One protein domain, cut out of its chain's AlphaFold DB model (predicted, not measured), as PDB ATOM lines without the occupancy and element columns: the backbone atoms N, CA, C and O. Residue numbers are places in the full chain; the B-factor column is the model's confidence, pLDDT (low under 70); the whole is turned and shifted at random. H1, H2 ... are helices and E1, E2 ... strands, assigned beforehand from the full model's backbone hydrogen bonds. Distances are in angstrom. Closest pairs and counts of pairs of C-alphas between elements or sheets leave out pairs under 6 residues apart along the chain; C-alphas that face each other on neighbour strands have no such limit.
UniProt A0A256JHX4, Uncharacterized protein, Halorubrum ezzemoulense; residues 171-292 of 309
ATOM      1  N   ARG A 171      26.632  83.836 113.118       83.25
ATOM      2  CA  ARG A 171      26.928  85.156 113.680       83.25
ATOM      3  C   ARG A 171      28.350  85.229 114.192       83.25
ATOM      4  O   ARG A 171      29.019  86.207 113.893       83.25
ATOM      5  N   GLU A 172      28.806  84.211 114.911       82.75
ATOM      6  CA  GLU A 172      30.177  84.125 115.413       82.75
ATOM      7  C   GLU A 172      31.167  84.116 114.243       82.75
ATOM      8  O   GLU A 172      32.071  84.946 114.198       82.75
ATOM      9  N   VAL A 173      30.908  83.311 113.204       83.44
ATOM     10  CA  VAL A 173      31.730  83.306 111.979       83.44
ATOM     11  C   VAL A 173      31.820  84.700 111.357       83.44
ATOM     12  O   VAL A 173      32.895  85.127 110.940       83.44
ATOM     13  N   ALA A 174      30.700  85.419 111.269       84.69
ATOM     14  CA  ALA A 174      30.695  86.766 110.717       84.69
ATOM     15  C   ALA A 174      31.353  87.786 111.664       84.69
ATOM     16  O   ALA A 174      32.032  88.689 111.195       84.69
ATOM     17  N   LEU A 175      31.199  87.666 112.982       84.44
ATOM     18  CA  LEU A 175      31.820  88.569 113.953       84.44
ATOM     19  C   LEU A 175      33.332  88.385 114.046       84.44
ATOM     20  O   LEU A 175      34.016  89.384 114.253       84.44
ATOM     21  N   ASP A 176      33.845  87.187 113.778       83.62
ATOM     22  CA  ASP A 176      35.273  86.858 113.869       83.62
ATOM     23  C   ASP A 176      36.006  86.890 112.525       83.62
ATOM     24  O   ASP A 176      37.231  86.797 112.483       83.62
ATOM     25  N   ALA A 177      35.288  87.061 111.412       83.75
ATOM     26  CA  ALA A 177      35.876  87.028 110.078       83.75
ATOM     27  C   ALA A 177      37.045  88.020 109.922       83.75
ATOM     28  O   ALA A 177      36.947  89.203 110.259       83.75
ATOM     29  N   THR A 178      38.162  87.555 109.376       85.38
ATOM     30  CA  THR A 178      39.385  88.365 109.243       85.38
ATOM     31  C   THR A 178      39.707  88.698 107.792       85.38
ATOM     32  O   THR A 178      39.217  88.049 106.866       85.38
ATOM     33  N   LEU A 179      40.554  89.709 107.568       83.94
ATOM     34  CA  LEU A 179      41.011  90.074 106.228       83.94
ATOM     35  C   LEU A 179      41.557  88.854 105.464       83.94
ATOM     36  O   LEU A 179      42.352  88.065 105.979       83.94
ATOM     37  N   GLY A 180      41.129  88.699 104.212       76.56
ATOM     38  CA  GLY A 180      41.528  87.601 103.338       76.56
ATOM     39  C   GLY A 180      40.862  86.257 103.640       76.56
ATOM     40  O   GLY A 180      41.142  85.276 102.948       76.56
ATOM     41  N   GLU A 181      39.982  86.173 104.633       83.50
ATOM     42  CA  GLU A 181      39.181  84.979 104.884       83.50
ATOM     43  C   GLU A 181      38.125  84.767 103.799       83.50
ATOM     44  O   GLU A 181      37.627  85.713 103.195       83.50
ATOM     45  N   LYS A 182      37.807  83.508 103.500       82.56
ATOM     46  CA  LYS A 182      36.810  83.117 102.507       82.56
ATOM     47  C   LYS A 182      35.551  82.637 103.217       82.56
ATOM     48  O   LYS A 182      35.595  81.638 103.934       82.56
ATOM     49  N   LEU A 183      34.434  83.305 102.956       84.44
ATOM     50  CA  LEU A 183      33.131  83.029 103.549       84.44
ATOM     51  C   LEU A 183      32.161  82.471 102.509       84.44
ATOM     52  O   LEU A 183      32.023  83.012 101.416       84.44
ATOM     53  N   THR A 184      31.447  81.411 102.855       84.88
ATOM     54  CA  THR A 184      30.332  80.869 102.071       84.88
ATOM     55  C   THR A 184      29.037  81.374 102.676       84.88
ATOM     56  O   THR A 184      28.885  81.340 103.895       84.88
ATOM     57  N   LEU A 185      28.119  81.846 101.836       84.38
ATOM     58  CA  LEU A 185      26.879  82.474 102.279       84.38
ATOM     59  C   LEU A 185      25.681  81.703 101.734       84.38
ATOM     60  O   LEU A 185      25.515  81.580 100.519       84.38
ATOM     61  N   THR A 186      24.816  81.241 102.627       83.69
ATOM     62  CA  THR A 186      23.500  80.708 102.268       83.69
ATOM     63  C   THR A 186      22.468  81.796 102.507       83.69
ATOM     64  O   THR A 186      22.411  82.372 103.590       83.69
ATOM     65  N   MET A 187      21.664  82.120 101.500       83.00
ATOM     66  CA  MET A 187      20.646  83.167 101.602       83.00
ATOM     67  C   MET A 187      19.314  82.566 102.054       83.00
ATOM     68  O   MET A 187      18.902  81.556 101.494       83.00
ATOM     69  N   ALA A 188      18.613  83.231 102.975       78.56
ATOM     70  CA  ALA A 188      17.338  82.738 103.510       78.56
ATOM     71  C   ALA A 188      16.205  82.785 102.470       78.56
ATOM     72  O   ALA A 188      15.436  81.842 102.315       78.56
ATOM     73  N   ASP A 189      16.125  83.880 101.711       69.44
ATOM     74  CA  ASP A 189      14.948  84.168 100.880       69.44
ATOM     75  C   ASP A 189      15.129  83.792  99.401       69.44
ATOM     76  O   ASP A 189      14.364  84.232  98.538       69.44
ATOM     77  N   ARG A 190      16.177  83.027  99.060       65.12
ATOM     78  CA  ARG A 190      16.494  82.698  97.660       65.12
ATOM     79  C   ARG A 190      17.516  81.587  97.484       65.12
ATOM     80  O   ARG A 190      18.493  81.459  98.212       65.12
ATOM     81  N   THR A 191      17.364  80.884  96.369       51.69
ATOM     82  CA  THR A 191      18.346  79.929  95.863       51.69
ATOM     83  C   THR A 191      19.529  80.662  95.231       51.69
ATOM     84  O   THR A 191      19.464  81.077  94.072       51.69
ATOM     85  N   GLY A 192      20.625  80.810  95.974       52.34
ATOM     86  CA  GLY A 192      21.918  81.193  95.405       52.34
ATOM     87  C   GLY A 192      22.819  81.969  96.356       52.34
ATOM     88  O   GLY A 192      22.429  83.029  96.818       52.34
ATOM     89  N   TYR A 193      24.003  81.414  96.626       52.38
ATOM     90  CA  TYR A 193      25.364  81.914  96.357       52.38
ATOM     91  C   TYR A 193      26.316  80.821  96.873       52.38
ATOM     92  O   TYR A 193      26.910  80.939  97.930       52.38
ATOM     93  N   ALA A 194      26.464  79.718  96.134       52.59
ATOM     94  CA  ALA A 194      27.341  78.612  96.552       52.59
ATOM     95  C   ALA A 194      28.850  78.936  96.445       52.59
ATOM     96  O   ALA A 194      29.687  78.068  96.675       52.59
ATOM     97  N   ASN A 195      29.197  80.162  96.049       61.53
ATOM     98  CA  ASN A 195      30.575  80.585  95.842       61.53
ATOM     99  C   ASN A 195      31.073  81.310  97.088       61.53
ATOM    100  O   ASN A 195      30.363  82.149  97.640       61.53
ATOM    101  N   ALA A 196      32.305  81.007  97.484       75.94
ATOM    102  CA  ALA A 196      32.970  81.708  98.566       75.94
ATOM    103  C   ALA A 196      33.250  83.177  98.196       75.94
ATOM    104  O   ALA A 196      33.495  83.501  97.032       75.94
ATOM    105  N   TRP A 197      33.267  84.043  99.200       84.88
ATOM    106  CA  TRP A 197      33.542  85.472  99.119       84.88
ATOM    107  C   TRP A 197      34.763  85.798  99.968       84.88
ATOM    108  O   TRP A 197      34.844  85.345 101.104       84.88
ATOM    109  N   ALA A 198      35.706  86.571  99.439       84.62
ATOM    110  CA  ALA A 198      36.848  87.038 100.215       84.62
ATOM    111  C   ALA A 198      36.449  88.234 101.079       84.62
ATOM    112  O   ALA A 198      35.837  89.172 100.576       84.62
ATOM    113  N   VAL A 199      36.848  88.232 102.343       85.50
ATOM    114  CA  VAL A 199      36.846  89.409 103.206       85.50
ATOM    115  C   VAL A 199      37.964  90.334 102.747       85.50
ATOM    116  O   VAL A 199      39.122  89.922 102.658       85.50
ATOM    117  N   ILE A 200      37.620  91.572 102.418       83.94
ATOM    118  CA  ILE A 200      38.549  92.527 101.804       83.94
ATOM    119  C   ILE A 200      38.710  93.825 102.600       83.94
ATOM    120  O   ILE A 200      39.599  94.609 102.274       83.94
ATOM    121  N   ASP A 201      37.854  94.036 103.597       82.88
ATOM    122  CA  ASP A 201      37.953  95.076 104.618       82.88
ATOM    123  C   ASP A 201      37.071  94.670 105.816       82.88
ATOM    124  O   ASP A 201      36.041  94.004 105.649       82.88
ATOM    125  N   THR A 202      37.496  95.022 107.023       83.25
ATOM    126  CA  THR A 202      36.855  94.642 108.280       83.25
ATOM    127  C   THR A 202      36.833  95.807 109.257       83.25
ATOM    128  O   THR A 202      37.890  96.276 109.664       83.25
ATOM    129  N   ALA A 203      35.648  96.185 109.737       80.06
ATOM    130  CA  ALA A 203      35.534  97.054 110.906       80.06
ATOM    131  C   ALA A 203      35.664  96.248 112.211       80.06
ATOM    132  O   ALA A 203      35.337  95.055 112.243       80.06
ATOM    133  N   GLU A 204      36.084  96.894 113.299       79.62
ATOM    134  CA  GLU A 204      36.020  96.296 114.637       79.62
ATOM    135  C   GLU A 204      34.555  96.035 115.056       79.62
ATOM    136  O   GLU A 204      33.669  96.847 114.758       79.62
ATOM    137  N   PRO A 205      34.259  94.911 115.739       83.56
ATOM    138  CA  PRO A 205      32.934  94.666 116.296       83.56
ATOM    139  C   PRO A 205      32.550  95.741 117.321       83.56
ATOM    140  O   PRO A 205      33.289  96.030 118.259       83.56
ATOM    141  N   THR A 206      31.352  96.305 117.190       83.19
ATOM    142  CA  THR A 206      30.783  97.203 118.202       83.19
ATOM    143  C   THR A 206      29.973  96.388 119.202       83.19
ATOM    144  O   THR A 206      29.049  95.677 118.805       83.19
ATOM    145  N   THR A 207      30.309  96.502 120.488       84.56
ATOM    146  CA  THR A 207      29.592  95.835 121.585       84.56
ATOM    147  C   THR A 207      28.549  96.774 122.186       84.56
ATOM    148  O   THR A 207      28.826  97.945 122.439       84.56
ATOM    149  N   TRP A 208      27.356  96.245 122.426       81.69
ATOM    150  CA  TRP A 208      26.211  96.947 122.990       81.69
ATOM    151  C   TRP A 208      25.758  96.254 124.269       81.69
ATOM    152  O   TRP A 208      25.744  95.026 124.332       81.69
ATOM    153  N   GLU A 209      25.324  97.035 125.255       81.00
ATOM    154  CA  GLU A 209      24.745  96.529 126.500       81.00
ATOM    155  C   GLU A 209      23.299  97.006 126.631       81.00
ATOM    156  O   GLU A 209      22.979  98.182 126.438       81.00
ATOM    157  N   THR A 210      22.399  96.084 126.951       76.12
ATOM    158  CA  THR A 210      21.007  96.408 127.260       76.12
ATOM    159  C   THR A 210      20.872  96.840 128.725       76.12
ATOM    160  O   THR A 210      21.653  96.412 129.576       76.12
ATOM    161  N   PRO A 211      19.832  97.618 129.085       67.81
ATOM    162  CA  PRO A 211      19.549  97.955 130.485       67.81
ATOM    163  C   PRO A 211      19.311  96.736 131.392       67.81
ATOM    164  O   PRO A 211      19.385  96.854 132.613       67.81
ATOM    165  N   THR A 212      18.996  95.578 130.807       74.81
ATOM    166  CA  THR A 212      18.812  94.291 131.489       74.81
ATOM    167  C   THR A 212      20.118  93.517 131.693       74.81
ATOM    168  O   THR A 212      20.089  92.465 132.323       74.81
ATOM    169  N   GLY A 213      21.256  94.039 131.218       72.94
ATOM    170  CA  GLY A 213      22.583  93.431 131.363       72.94
ATOM    171  C   GLY A 213      22.946  92.415 130.277       72.94
ATOM    172  O   GLY A 213      23.981  91.767 130.378       72.94
ATOM    173  N   GLU A 214      22.121  92.259 129.241       78.00
ATOM    174  CA  GLU A 214      22.452  91.424 128.079       78.00
ATOM    175  C   GLU A 214      23.370  92.201 127.135       78.00
ATOM    176  O   GLU A 214      23.082  93.361 126.820       78.00
ATOM    177  N   THR A 215      24.440  91.562 126.666       78.62
ATOM    178  CA  THR A 215      25.393  92.151 125.724       78.62
ATOM    179  C   THR A 215      25.277  91.496 124.352       78.62
ATOM    180  O   THR A 215      25.016  90.299 124.234       78.62
ATOM    181  N   TRP A 216      25.428  92.285 123.290       79.00
ATOM    182  CA  TRP A 216      25.384  91.792 121.912       79.00
ATOM    183  C   TRP A 216      26.285  92.628 121.004       79.00
ATOM    184  O   TRP A 216      26.650  93.754 121.337       79.00
ATOM    185  N   GLN A 217      26.671  92.073 119.854       81.69
ATOM    186  CA  GLN A 217      27.649  92.689 118.957       81.69
ATOM    187  C   GLN A 217      27.100  92.911 117.547       81.69
ATOM    188  O   GLN A 217      26.348  92.089 117.016       81.69
ATOM    189  N   THR A 218      27.522  94.020 116.936       83.44
ATOM    190  CA  THR A 218      27.346  94.316 115.508       83.44
ATOM    191  C   THR A 218      28.678  94.438 114.808       83.44
ATOM    192  O   THR A 218      29.632  94.954 115.386       83.44
ATOM    193  N   ARG A 219      28.720  94.088 113.524       86.31
ATOM    194  CA  ARG A 219      29.901  94.303 112.686       86.31
ATOM    195  C   ARG A 219      29.509  94.494 111.227       86.31
ATOM    196  O   ARG A 219      28.540  93.890 110.768       86.31
ATOM    197  N   ARG A 220      30.269  95.319 110.506       85.00
ATOM    198  CA  ARG A 220      30.186  95.478 109.048       85.00
ATOM    199  C   ARG A 220      31.496  95.003 108.429       85.00
ATOM    200  O   ARG A 220      32.568  95.407 108.872       85.00
ATOM    201  N   ILE A 221      31.394  94.145 107.422       87.56
ATOM    202  CA  ILE A 221      32.539  93.560 106.723       87.56
ATOM    203  C   ILE A 221      32.343  93.736 105.229       87.56
ATOM    204  O   ILE A 221      31.300  93.361 104.695       87.56
ATOM    205  N   ARG A 222      33.363  94.239 104.538       86.12
ATOM    206  CA  ARG A 222      33.364  94.317 103.080       86.12
ATOM    207  C   ARG A 222      33.813  92.976 102.517       86.12
ATOM    208  O   ARG A 222      34.900  92.485 102.836       86.12
ATOM    209  N   ILE A 223      33.006  92.394 101.638       85.94
ATOM    210  CA  ILE A 223      33.318  91.121 100.985       85.94
ATOM    211  C   ILE A 223      33.305  91.250  99.461       85.94
ATOM    212  O   ILE A 223      32.557  92.046  98.898       85.94
ATOM    213  N   SER A 224      34.115  90.440  98.775       82.50
ATOM    214  CA  SER A 224      34.236  90.430  97.314       82.50
ATOM    215  C   SER A 224      34.120  89.029  96.726       82.50
ATOM    216  O   SER A 224      34.673  88.057  97.241       82.50
ATOM    217  N   GLN A 225      33.441  88.933  95.580       73.12
ATOM    218  CA  GLN A 225      33.346  87.694  94.800       73.12
ATOM    219  C   GLN A 225      34.669  87.293  94.142       73.12
ATOM    220  O   GLN A 225      34.821  86.145  93.724       73.12
ATOM    221  N   ARG A 226      35.612  88.230  93.983       68.38
ATOM    222  CA  ARG A 226      36.935  87.927  93.436       68.38
ATOM    223  C   ARG A 226      37.973  87.905  94.539       68.38
ATOM    224  O   ARG A 226      38.188  88.873  95.257       68.38
ATOM    225  N   MET A 227      38.671  86.779  94.579       68.06
ATOM    226  CA  MET A 227      39.703  86.455  95.552       68.06
ATOM    227  C   MET A 227      41.002  87.238  95.341       68.06
ATOM    228  O   MET A 227      41.984  86.872  95.958       68.06
ATOM    229  N   ASP A 228      41.063  88.222  94.439       58.47
ATOM    230  CA  ASP A 228      42.288  88.947  94.064       58.47
ATOM    231  C   ASP A 228      42.307  90.422  94.503       58.47
ATOM    232  O   ASP A 228      43.306  91.114  94.266       58.47
ATOM    233  N   GLY A 229      41.222  90.892  95.136       51.41
ATOM    234  CA  GLY A 229      41.087  92.256  95.655       51.41
ATOM    235  C   GLY A 229      40.968  93.349  94.588       51.41
ATOM    236  O   GLY A 229      41.140  94.522  94.910       51.41
ATOM    237  N   SER A 230      40.720  93.000  93.321       58.25
ATOM    238  CA  SER A 230      40.624  93.986  92.237       58.25
ATOM    239  C   SER A 230      39.342  94.836  92.319       58.25
ATOM    240  O   SER A 230      38.241  94.309  92.472       58.25
ATOM    241  N   GLU A 231      39.478  96.156  92.142       53.00
ATOM    242  CA  GLU A 231      38.419  97.178  92.329       53.00
ATOM    243  C   GLU A 231      37.239  97.089  91.340       53.00
ATOM    244  O   GLU A 231      36.253  97.810  91.450       53.00
ATOM    245  N   THR A 232      37.317  96.219  90.330       48.06
ATOM    246  CA  THR A 232      36.359  96.190  89.206       48.06
ATOM    247  C   THR A 232      35.204  95.204  89.395       48.06
ATOM    248  O   THR A 232      34.460  94.913  88.449       48.06
ATOM    249  N   HIS A 233      35.024  94.669  90.604       59.56
ATOM    250  CA  HIS A 233      34.057  93.609  90.863       59.56
ATOM    251  C   HIS A 233      33.120  93.879  92.035       59.56
ATOM    252  O   HIS A 233      33.191  94.875  92.736       59.56
ATOM    253  N   ARG A 234      32.137  92.987  92.128       68.62
ATOM    254  CA  ARG A 234      30.943  93.068  92.957       68.62
ATOM    255  C   ARG A 234      31.292  92.903  94.433       68.62
ATOM    256  O   ARG A 234      31.284  91.783  94.941       68.62
ATOM    257  N   GLU A 235      31.623  94.012  95.067       79.06
ATOM    258  CA  GLU A 235      31.746  94.121  96.511       79.06
ATOM    259  C   GLU A 235      30.371  94.355  97.134       79.06
ATOM    260  O   GLU A 235      29.496  94.953  96.507       79.06
ATOM    261  N   CYS A 236      30.177  93.875  98.353       80.31
ATOM    262  CA  CYS A 236      29.006  94.188  99.158       80.31
ATOM    263  C   CYS A 236      29.362  94.101 100.640       80.31
ATOM    264  O   CYS A 236      30.429  93.597 101.000       80.31
ATOM    265  N   ASP A 237      28.458  94.570 101.491       85.00
ATOM    266  CA  ASP A 237      28.698  94.621 102.925       85.00
ATOM    267  C   ASP A 237      27.918  93.521 103.639       85.00
ATOM    268  O   ASP A 237      26.696  93.443 103.548       85.00
ATOM    269  N   LEU A 238      28.631  92.659 104.356       87.75
ATOM    270  CA  LEU A 238      28.051  91.707 105.289       87.75
ATOM    271  C   LEU A 238      27.856  92.411 106.634       87.75
ATOM    272  O   LEU A 238      28.821  92.839 107.266       87.75
ATOM    273  N   VAL A 239      26.602  92.547 107.053       85.75
ATOM    274  CA  VAL A 239      26.210  93.259 108.271       85.75
ATOM    275  C   VAL A 239      25.624  92.276 109.270       85.75
ATOM    276  O   VAL A 239      24.610  91.630 109.000       85.75
ATOM    277  N   VAL A 240      26.254  92.201 110.440       87.50
ATOM    278  CA  VAL A 240      25.750  91.480 111.611       87.50
ATOM    279  C   VAL A 240      24.935  92.461 112.455       87.50
ATOM    280  O   VAL A 240      25.491  93.394 113.033       87.50
ATOM    281  N   ALA A 241      23.616  92.271 112.484       84.62
ATOM    282  CA  ALA A 241      22.651  93.002 113.319       84.62
ATOM    283  C   ALA A 241      22.346  92.180 114.593       84.62
ATOM    284  O   ALA A 241      22.888  91.091 114.690       84.62
ATOM    285  N   PRO A 242      21.543  92.604 115.588       76.56
ATOM    286  CA  PRO A 242      21.326  91.815 116.816       76.56
ATOM    287  C   PRO A 242      20.666  90.447 116.587       76.56
ATOM    288  O   PRO A 242      20.973  89.482 117.278       76.56
ATOM    289  N   ASP A 243      19.779  90.357 115.604       81.75
ATOM    290  CA  ASP A 243      18.876  89.227 115.371       81.75
ATOM    291  C   ASP A 243      19.102  88.532 114.021       81.75
ATOM    292  O   ASP A 243      18.615  87.423 113.798       81.75
ATOM    293  N   GLU A 244      19.877  89.142 113.123       86.50
ATOM    294  CA  GLU A 244      20.124  88.590 111.795       86.50
ATOM    295  C   GLU A 244      21.473  88.992 111.192       86.50
ATOM    296  O   GLU A 244      22.176  89.882 111.678       86.50
ATOM    297  N   ILE A 245      21.810  88.318 110.094       87.88
ATOM    298  CA  ILE A 245      22.917  88.660 109.207       87.88
ATOM    299  C   ILE A 245      22.315  89.019 107.851       87.88
ATOM    300  O   ILE A 245      21.435  88.316 107.344       87.88
ATOM    301  N   ARG A 246      22.793  90.099 107.236       88.00
ATOM    302  CA  ARG A 246      22.301  90.563 105.935       88.00
ATOM    303  C   ARG A 246      23.422  91.072 105.043       88.00
ATOM    304  O   ARG A 246      24.444  91.547 105.524       88.00
ATOM    305  N   LEU A 247      23.208  90.981 103.737       85.75
ATOM    306  CA  LEU A 247      24.036  91.624 102.724       85.75
ATOM    307  C   LEU A 247      23.423  92.966 102.343       85.75
ATOM    308  O   LEU A 247      22.314  92.990 101.816       85.75
ATOM    309  N   GLU A 248      24.143  94.055 102.576       81.94
ATOM    310  CA  GLU A 248      23.819  95.401 102.098       81.94
ATOM    311  C   GLU A 248      24.574  95.718 100.799       81.94
ATOM    312  O   GLU A 248      25.640  95.163 100.529       81.94
ATOM    313  N   ASP A 249      23.990  96.604  99.988       73.50
ATOM    314  CA  ASP A 249      24.440  96.941  98.626       73.50
ATOM    315  C   ASP A 249      24.728  95.709  97.748       73.50
ATOM    316  O   ASP A 249      25.833  95.489  97.240       73.50
ATOM    317  N   PRO A 250      23.733  94.825  97.596       69.12
ATOM    318  CA  PRO A 250      23.955  93.578  96.916       69.12
ATOM    319  C   PRO A 250      24.194  93.762  95.414       69.12
ATOM    320  O   PRO A 250      23.491  94.523  94.739       69.12
ATOM    321  N   PRO A 251      25.095  92.975  94.811       63.72
ATOM    322  CA  PRO A 251      25.491  93.231  93.446       63.72
ATOM    323  C   PRO A 251      24.496  92.645  92.435       63.72
ATOM    324  O   PRO A 251      24.657  91.524  91.932       63.72
ATOM    325  N   VAL A 252      23.469  93.418  92.087       61.22
ATOM    326  CA  VAL A 252      22.454  93.059  91.085       61.22
ATOM    327  C   VAL A 252      22.817  93.557  89.682       61.22
ATOM    328  O   VAL A 252      23.139  94.722  89.464       61.22
ATOM    329  N   LYS A 253      22.729  92.673  88.677       48.09
ATOM    330  CA  LYS A 253      22.807  93.069  87.260       48.09
ATOM    331  C   LYS A 253      21.454  93.646  86.838       48.09
ATOM    332  O   LYS A 253      20.519  92.887  86.607       48.09
ATOM    333  N   GLY A 254      21.380  94.971  86.708       49.38
ATOM    334  CA  GLY A 254      20.218  95.688  86.178       49.38
ATOM    335  C   GLY A 254      19.090  95.856  87.200       49.38
ATOM    336  O   GLY A 254      18.327  94.934  87.459       49.38
ATOM    337  N   ARG A 255      18.931  97.078  87.728       46.81
ATOM    338  CA  ARG A 255      17.872  97.462  88.689       46.81
ATOM    339  C   ARG A 255      16.431  97.280  88.179       46.81
ATOM    340  O   ARG A 255      15.504  97.355  88.973       46.81
ATOM    341  N   ALA A 256      16.221  97.026  86.886       43.34
ATOM    342  CA  ALA A 256      14.899  97.064  86.254       43.34
ATOM    343  C   ALA A 256      13.939  95.919  86.653       43.34
ATOM    344  O   ALA A 256      12.743  96.048  86.424       43.34
ATOM    345  N   GLY A 257      14.431  94.825  87.251       43.84
ATOM    346  CA  GLY A 257      13.599  93.699  87.718       43.84
ATOM    347  C   GLY A 257      13.682  93.403  89.220       43.84
ATOM    348  O   GLY A 257      12.928  92.571  89.711       43.84
ATOM    349  N   TYR A 258      14.577  94.079  89.946       48.25
ATOM    350  CA  TYR A 258      14.880  93.823  91.364       48.25
ATOM    351  C   TYR A 258      14.547  95.040  92.231       48.25
ATOM    352  O   TYR A 258      15.275  95.392  93.157       48.25
ATOM    353  N   ALA A 259      13.466  95.734  91.878       40.38
ATOM    354  CA  ALA A 259      12.959  96.851  92.649       40.38
ATOM    355  C   ALA A 259      12.472  96.326  94.004       40.38
ATOM    356  O   ALA A 259      11.393  95.745  94.060       40.38
ATOM    357  N   THR A 260      13.287  96.462  95.057       46.41
ATOM    358  CA  THR A 260      12.918  97.032  96.379       46.41
ATOM    359  C   THR A 260      13.792  96.566  97.547       46.41
ATOM    360  O   THR A 260      13.752  97.218  98.582       46.41
ATOM    361  N   THR A 261      14.592  95.502  97.443       51.44
ATOM    362  CA  THR A 261      15.313  95.009  98.634       51.44
ATOM    363  C   THR A 261      16.728  95.583  98.715       51.44
ATOM    364  O   THR A 261      17.643  95.104  98.050       51.44
ATOM    365  N   GLU A 262      16.885  96.631  99.531       64.75
ATOM    366  CA  GLU A 262      18.161  97.296  99.860       64.75
ATOM    367  C   GLU A 262      19.154  96.371 100.585       64.75
ATOM    368  O   GLU A 262      20.354  96.638 100.616       64.75
ATOM    369  N   SER A 263      18.664  95.255 101.130       76.00
ATOM    370  CA  SER A 263      19.473  94.241 101.799       76.00
ATOM    371  C   SER A 263      18.925  92.831 101.578       76.00
ATOM    372  O   SER A 263      17.755  92.653 101.247       76.00
ATOM    373  N   TRP A 264      19.764  91.808 101.728       83.00
ATOM    374  CA  TRP A 264      19.379  90.406 101.563       83.00
ATOM    375  C   TRP A 264      19.698  89.593 102.812       83.00
ATOM    376  O   TRP A 264      20.851  89.557 103.230       83.00
ATOM    377  N   ARG A 265      18.713  88.878 103.359       84.44
ATOM    378  CA  ARG A 265      18.885  88.075 104.573       84.44
ATOM    379  C   ARG A 265      19.726  86.824 104.325       84.44
ATOM    380  O   ARG A 265      19.471  86.062 103.385       84.44
ATOM    381  N   VAL A 266      20.729  86.623 105.170       86.00
ATOM    382  CA  VAL A 266      21.646  85.480 105.157       86.00
ATOM    383  C   VAL A 266      21.167  84.473 106.202       86.00
ATOM    384  O   VAL A 266      20.943  84.826 107.355       86.00
ATOM    385  N   GLU A 267      20.974  83.229 105.779       84.38
ATOM    386  CA  GLU A 267      20.582  82.107 106.636       84.38
ATOM    387  C   GLU A 267      21.791  81.499 107.341       84.38
ATOM    388  O   GLU A 267      21.730  81.220 108.534       84.38
ATOM    389  N   SER A 268      22.891  81.306 106.609       84.44
ATOM    390  CA  SER A 268      24.119  80.779 107.191       84.44
ATOM    391  C   SER A 268      25.379  81.362 106.568       84.44
ATOM    392  O   SER A 268      25.419  81.710 105.385       84.44
ATOM    393  N   VAL A 269      26.415  81.459 107.397       83.75
ATOM    394  CA  VAL A 269      27.763  81.908 107.049       83.75
ATOM    395  C   VAL A 269      28.732  80.815 107.478       83.75
ATOM    396  O   VAL A 269      28.693  80.371 108.621       83.75
ATOM    397  N   GLY A 270      29.604  80.386 106.568       81.81
ATOM    398  CA  GLY A 270      30.628  79.384 106.861       81.81
ATOM    399  C   GLY A 270      32.004  79.801 106.362       81.81
ATOM    400  O   GLY A 270      32.154  80.161 105.194       81.81
ATOM    401  N   ALA A 271      33.019  79.716 107.217       81.75
ATOM    402  CA  ALA A 271      34.409  79.918 106.821       81.75
ATOM    403  C   ALA A 271      34.931  78.697 106.047       81.75
ATOM    404  O   ALA A 271      34.798  77.560 106.494       81.75
ATOM    405  N   VAL A 272      35.528  78.921 104.874       77.75
ATOM    406  CA  VAL A 272      35.992  77.845 103.971       77.75
ATOM    407  C   VAL A 272      37.458  77.957 103.563       77.75
ATOM    408  O   VAL A 272      37.943  77.164 102.758       77.75
ATOM    409  N   GLY A 273      38.195  78.919 104.119       74.25
ATOM    410  CA  GLY A 273      39.638  79.045 103.927       74.25
ATOM    411  C   GLY A 273      40.095  80.494 103.841       74.25
ATOM    412  O   GLY A 273      39.407  81.398 104.297       74.25
ATOM    413  N   ARG A 274      41.261  80.722 103.231       75.62
ATOM    414  CA  ARG A 274      41.823  82.060 103.001       75.62
ATOM    415  C   ARG A 274      42.232  82.259 101.543       75.62
ATOM    416  O   ARG A 274      42.353  81.302 100.770       75.62
ATOM    417  N   VAL A 275      42.380  83.515 101.140       70.06
ATOM    418  CA  VAL A 275      43.057  83.905  99.897       70.06
ATOM    419  C   VAL A 275      44.557  83.588  99.982       70.06
ATOM    420  O   VAL A 275      45.082  83.337 101.066       70.06
ATOM    421  N   SER A 276      45.257  83.565  98.845       68.62
ATOM    422  CA  SER A 276      46.705  83.316  98.836       68.62
ATOM    423  C   SER A 276      47.469  84.433  99.554       68.62
ATOM    424  O   SER A 276      47.023  85.580  99.571       68.62
ATOM    425  N   GLN A 277      48.665  84.137 100.070       65.62
ATOM    426  CA  GLN A 277      49.512  85.125 100.754       65.62
ATOM    427  C   GLN A 277      49.797  86.362  99.884       65.62
ATOM    428  O   GLN A 277      49.740  87.488 100.361       65.62
ATOM    429  N   SER A 278      50.023  86.169  98.583       64.88
ATOM    430  CA  SER A 278      50.223  87.264  97.624       64.88
ATOM    431  C   SER A 278      49.012  88.193  97.482       64.88
ATOM    432  O   SER A 278      49.178  89.393  97.281       64.88
ATOM    433  N   VAL A 279      47.793  87.655  97.586       68.94
ATOM    434  CA  VAL A 279      46.567  88.460  97.614       68.94
ATOM    435  C   VAL A 279      46.418  89.122  98.973       68.94
ATOM    436  O   VAL A 279      46.087  90.299  99.027       68.94
ATOM    437  N   PHE A 280      46.661  88.388 100.058       70.31
ATOM    438  CA  PHE A 280      46.549  88.916 101.412       70.31
ATOM    439  C   PHE A 280      47.441  90.151 101.606       70.31
ATOM    440  O   PHE A 280      46.941  91.193 102.010       70.31
ATOM    441  N   VAL A 281      48.712  90.082 101.194       68.12
ATOM    442  CA  VAL A 281      49.645  91.222 101.231       68.12
ATOM    443  C   VAL A 281      49.130  92.405 100.403       68.12
ATOM    444  O   VAL A 281      49.252  93.551 100.820       68.12
ATOM    445  N   ARG A 282      48.501  92.153  99.247       74.44
ATOM    446  CA  ARG A 282      47.886  93.216  98.437       74.44
ATOM    447  C   ARG A 282      46.685  93.854  99.135       74.44
ATOM    448  O   ARG A 282      46.519  95.065  99.056       74.44
ATOM    449  N   LEU A 283      45.833  93.050  99.771       78.00
ATOM    450  CA  LEU A 283      44.684  93.546 100.529       78.00
ATOM    451  C   LEU A 283      45.141  94.395 101.714       78.00
ATOM    452  O   LEU A 283      44.580  95.463 101.928       78.00
ATOM    453  N   GLN A 284      46.178  93.947 102.424       76.88
ATOM    454  CA  GLN A 284      46.773  94.681 103.533       76.88
ATOM    455  C   GLN A 284      47.357  96.021 103.068       76.88
ATOM    456  O   GLN A 284      46.958  97.054 103.590       76.88
ATOM    457  N   GLY A 285      48.196  96.026 102.023       74.38
ATOM    458  CA  GLY A 285      48.760  97.271 101.486       74.38
ATOM    459  C   GLY A 285      47.687  98.259 101.017       74.38
ATOM    460  O   GLY A 285      47.814  99.458 101.217       74.38
ATOM    461  N   ARG A 286      46.569  97.763 100.470       77.62
ATOM    462  CA  ARG A 286      45.429  98.610 100.089       77.62
ATOM    463  C   ARG A 286      44.731  99.252 101.295       77.62
ATOM    464  O   ARG A 286      44.262 100.376 101.163       77.62
ATOM    465  N   LEU A 287      44.615  98.552 102.427       72.69
ATOM    466  CA  LEU A 287      44.061  99.132 103.656       72.69
ATOM    467  C   LEU A 287      45.019 100.159 104.255       72.69
ATOM    468  O   LEU A 287      44.590 101.260 104.579       72.69
ATOM    469  N   GLU A 288      46.313  99.843 104.302       73.94
ATOM    470  CA  GLU A 288      47.354 100.767 104.763       73.94
ATOM    471  C   GLU A 288      47.366 102.055 103.916       73.94
ATOM    472  O   GLU A 288      47.417 103.149 104.470       73.94
ATOM    473  N   ASP A 289      47.210 101.957 102.590       69.00
ATOM    474  CA  ASP A 289      47.084 103.116 101.691       69.00
ATOM    475  C   ASP A 289      45.799 103.939 101.937       69.00
ATOM    476  O   ASP A 289      45.790 105.159 101.744       69.00
ATOM    477  N   GLN A 290      44.702 103.296 102.355       64.31
ATOM    478  CA  GLN A 290      43.443 103.973 102.700       64.31
ATOM    479  C   GLN A 290      43.512 104.664 104.069       64.31
ATOM    480  O   GLN A 290      42.962 105.758 104.225       64.31
ATOM    481  N   GLU A 291      44.197 104.057 105.040       62.09
ATOM    482  CA  GLU A 291      44.418 104.600 106.384       62.09
ATOM    483  C   GLU A 291      45.487 105.701 106.402       62.09
ATOM    484  O   GLU A 291      45.341 106.686 107.123       62.09
ATOM    485  N   ALA A 292      46.513 105.610 105.548       56.47
ATOM    486  CA  ALA A 292      47.569 106.615 105.385       56.47
ATOM    487  C   ALA A 292      47.100 107.916 104.698       56.47
ATOM    488  O   ALA A 292      47.911 108.779 104.342       56.47
TER     489      ALA A 292
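What this domain is: This is residues 171 to 292 of the 309 residues of an uncharacterized protein of Halorubrum ezzemoulense (UniProt A0A256JHX4). A small closed barrel of six antiparallel strands, E1, E2, E4, E5, E6 and E7, has the short helix H1 over one end and the longer helix H2 on its outside, over E2. E3 and residues 215 to 218 of E4 carry the sheet beyond the ring as a two-stranded arm, and residues 254 to 260, between E6 and E7, stick out. The printed part has 122 residues, with two named helices and seven named strands in the order H1 E1 E2 E3 E4 E5 E6 E7 H2, of mixed class. It is compact, with a radius of gyration of the C-alphas of 15.1 A and spans of 46 by 38 by 27 A.

How they stand to each other: Start at H1, residues 171 to 176, which is on the barrel and outside it, at a height over the sheet of 5.4 A; the sheet curls round it. Next, E1, residues 181 to 187, forms a hairpin with E2, residues 197 to 202, where N 183 and O 197 are 2.8 A apart. E3, residues 206 to 209, is outside the ring and antiparallel to E4, residues 215 to 224, with N 208 and O 216 at 2.8 A. E2 and E3 lie on one side of E4; look for N 200 and O 222, 2.9 A apart, between E2 and E4. On the other side of E4 is E5, residues 235 to 240, with N 221 and O 238 at 2.9 A. E6, residues 245 to 248, pairs with E5 through N 239 and O 246, 2.8 A apart. E7, residues 263 to 274, bends by 82 degrees at residue 267; N 264 and O 247, 2.8 A apart, join it to E6, and N 270 and O 184, at 2.9 A, to E1, closing the ring. E3 to E7 form a meander, each strand the antiparallel neighbour of the one before. The closest C-alphas of H1 and E4 are those of Leu 175 and Arg 219, 6.2 A apart, and of H1 and E7 those of Val 173 and Val 269, 6.5 A. H2, residues 277 to 291, is over E2, with the C-alphas of Ile 200 and Leu 283 closest at 6.3 A; H1 and H2 are apart. In both helices every O i to N i+4 pair is within hydrogen-bond range.

Where its parts are: Find C-alpha 171, where H1 begins, at (26.928, 85.156, 113.680). E4 runs 29.8 A from C-alpha 215 at (25.393, 92.151, 125.724), E7 covers 25.5 A, and H2 runs 20.9 A to C-alpha 291 at (44.418, 104.600, 106.384).

The domain as a whole: The C-alphas farthest apart, of Thr 212 and Ser 278, are 46.7 A apart. The printed part has no cut; the link from E6 to E7 is long. Mean pLDDT of the printed part is 74.0, with residues 189 to 195, 226 to 234 and 250 to 262 among those under 70.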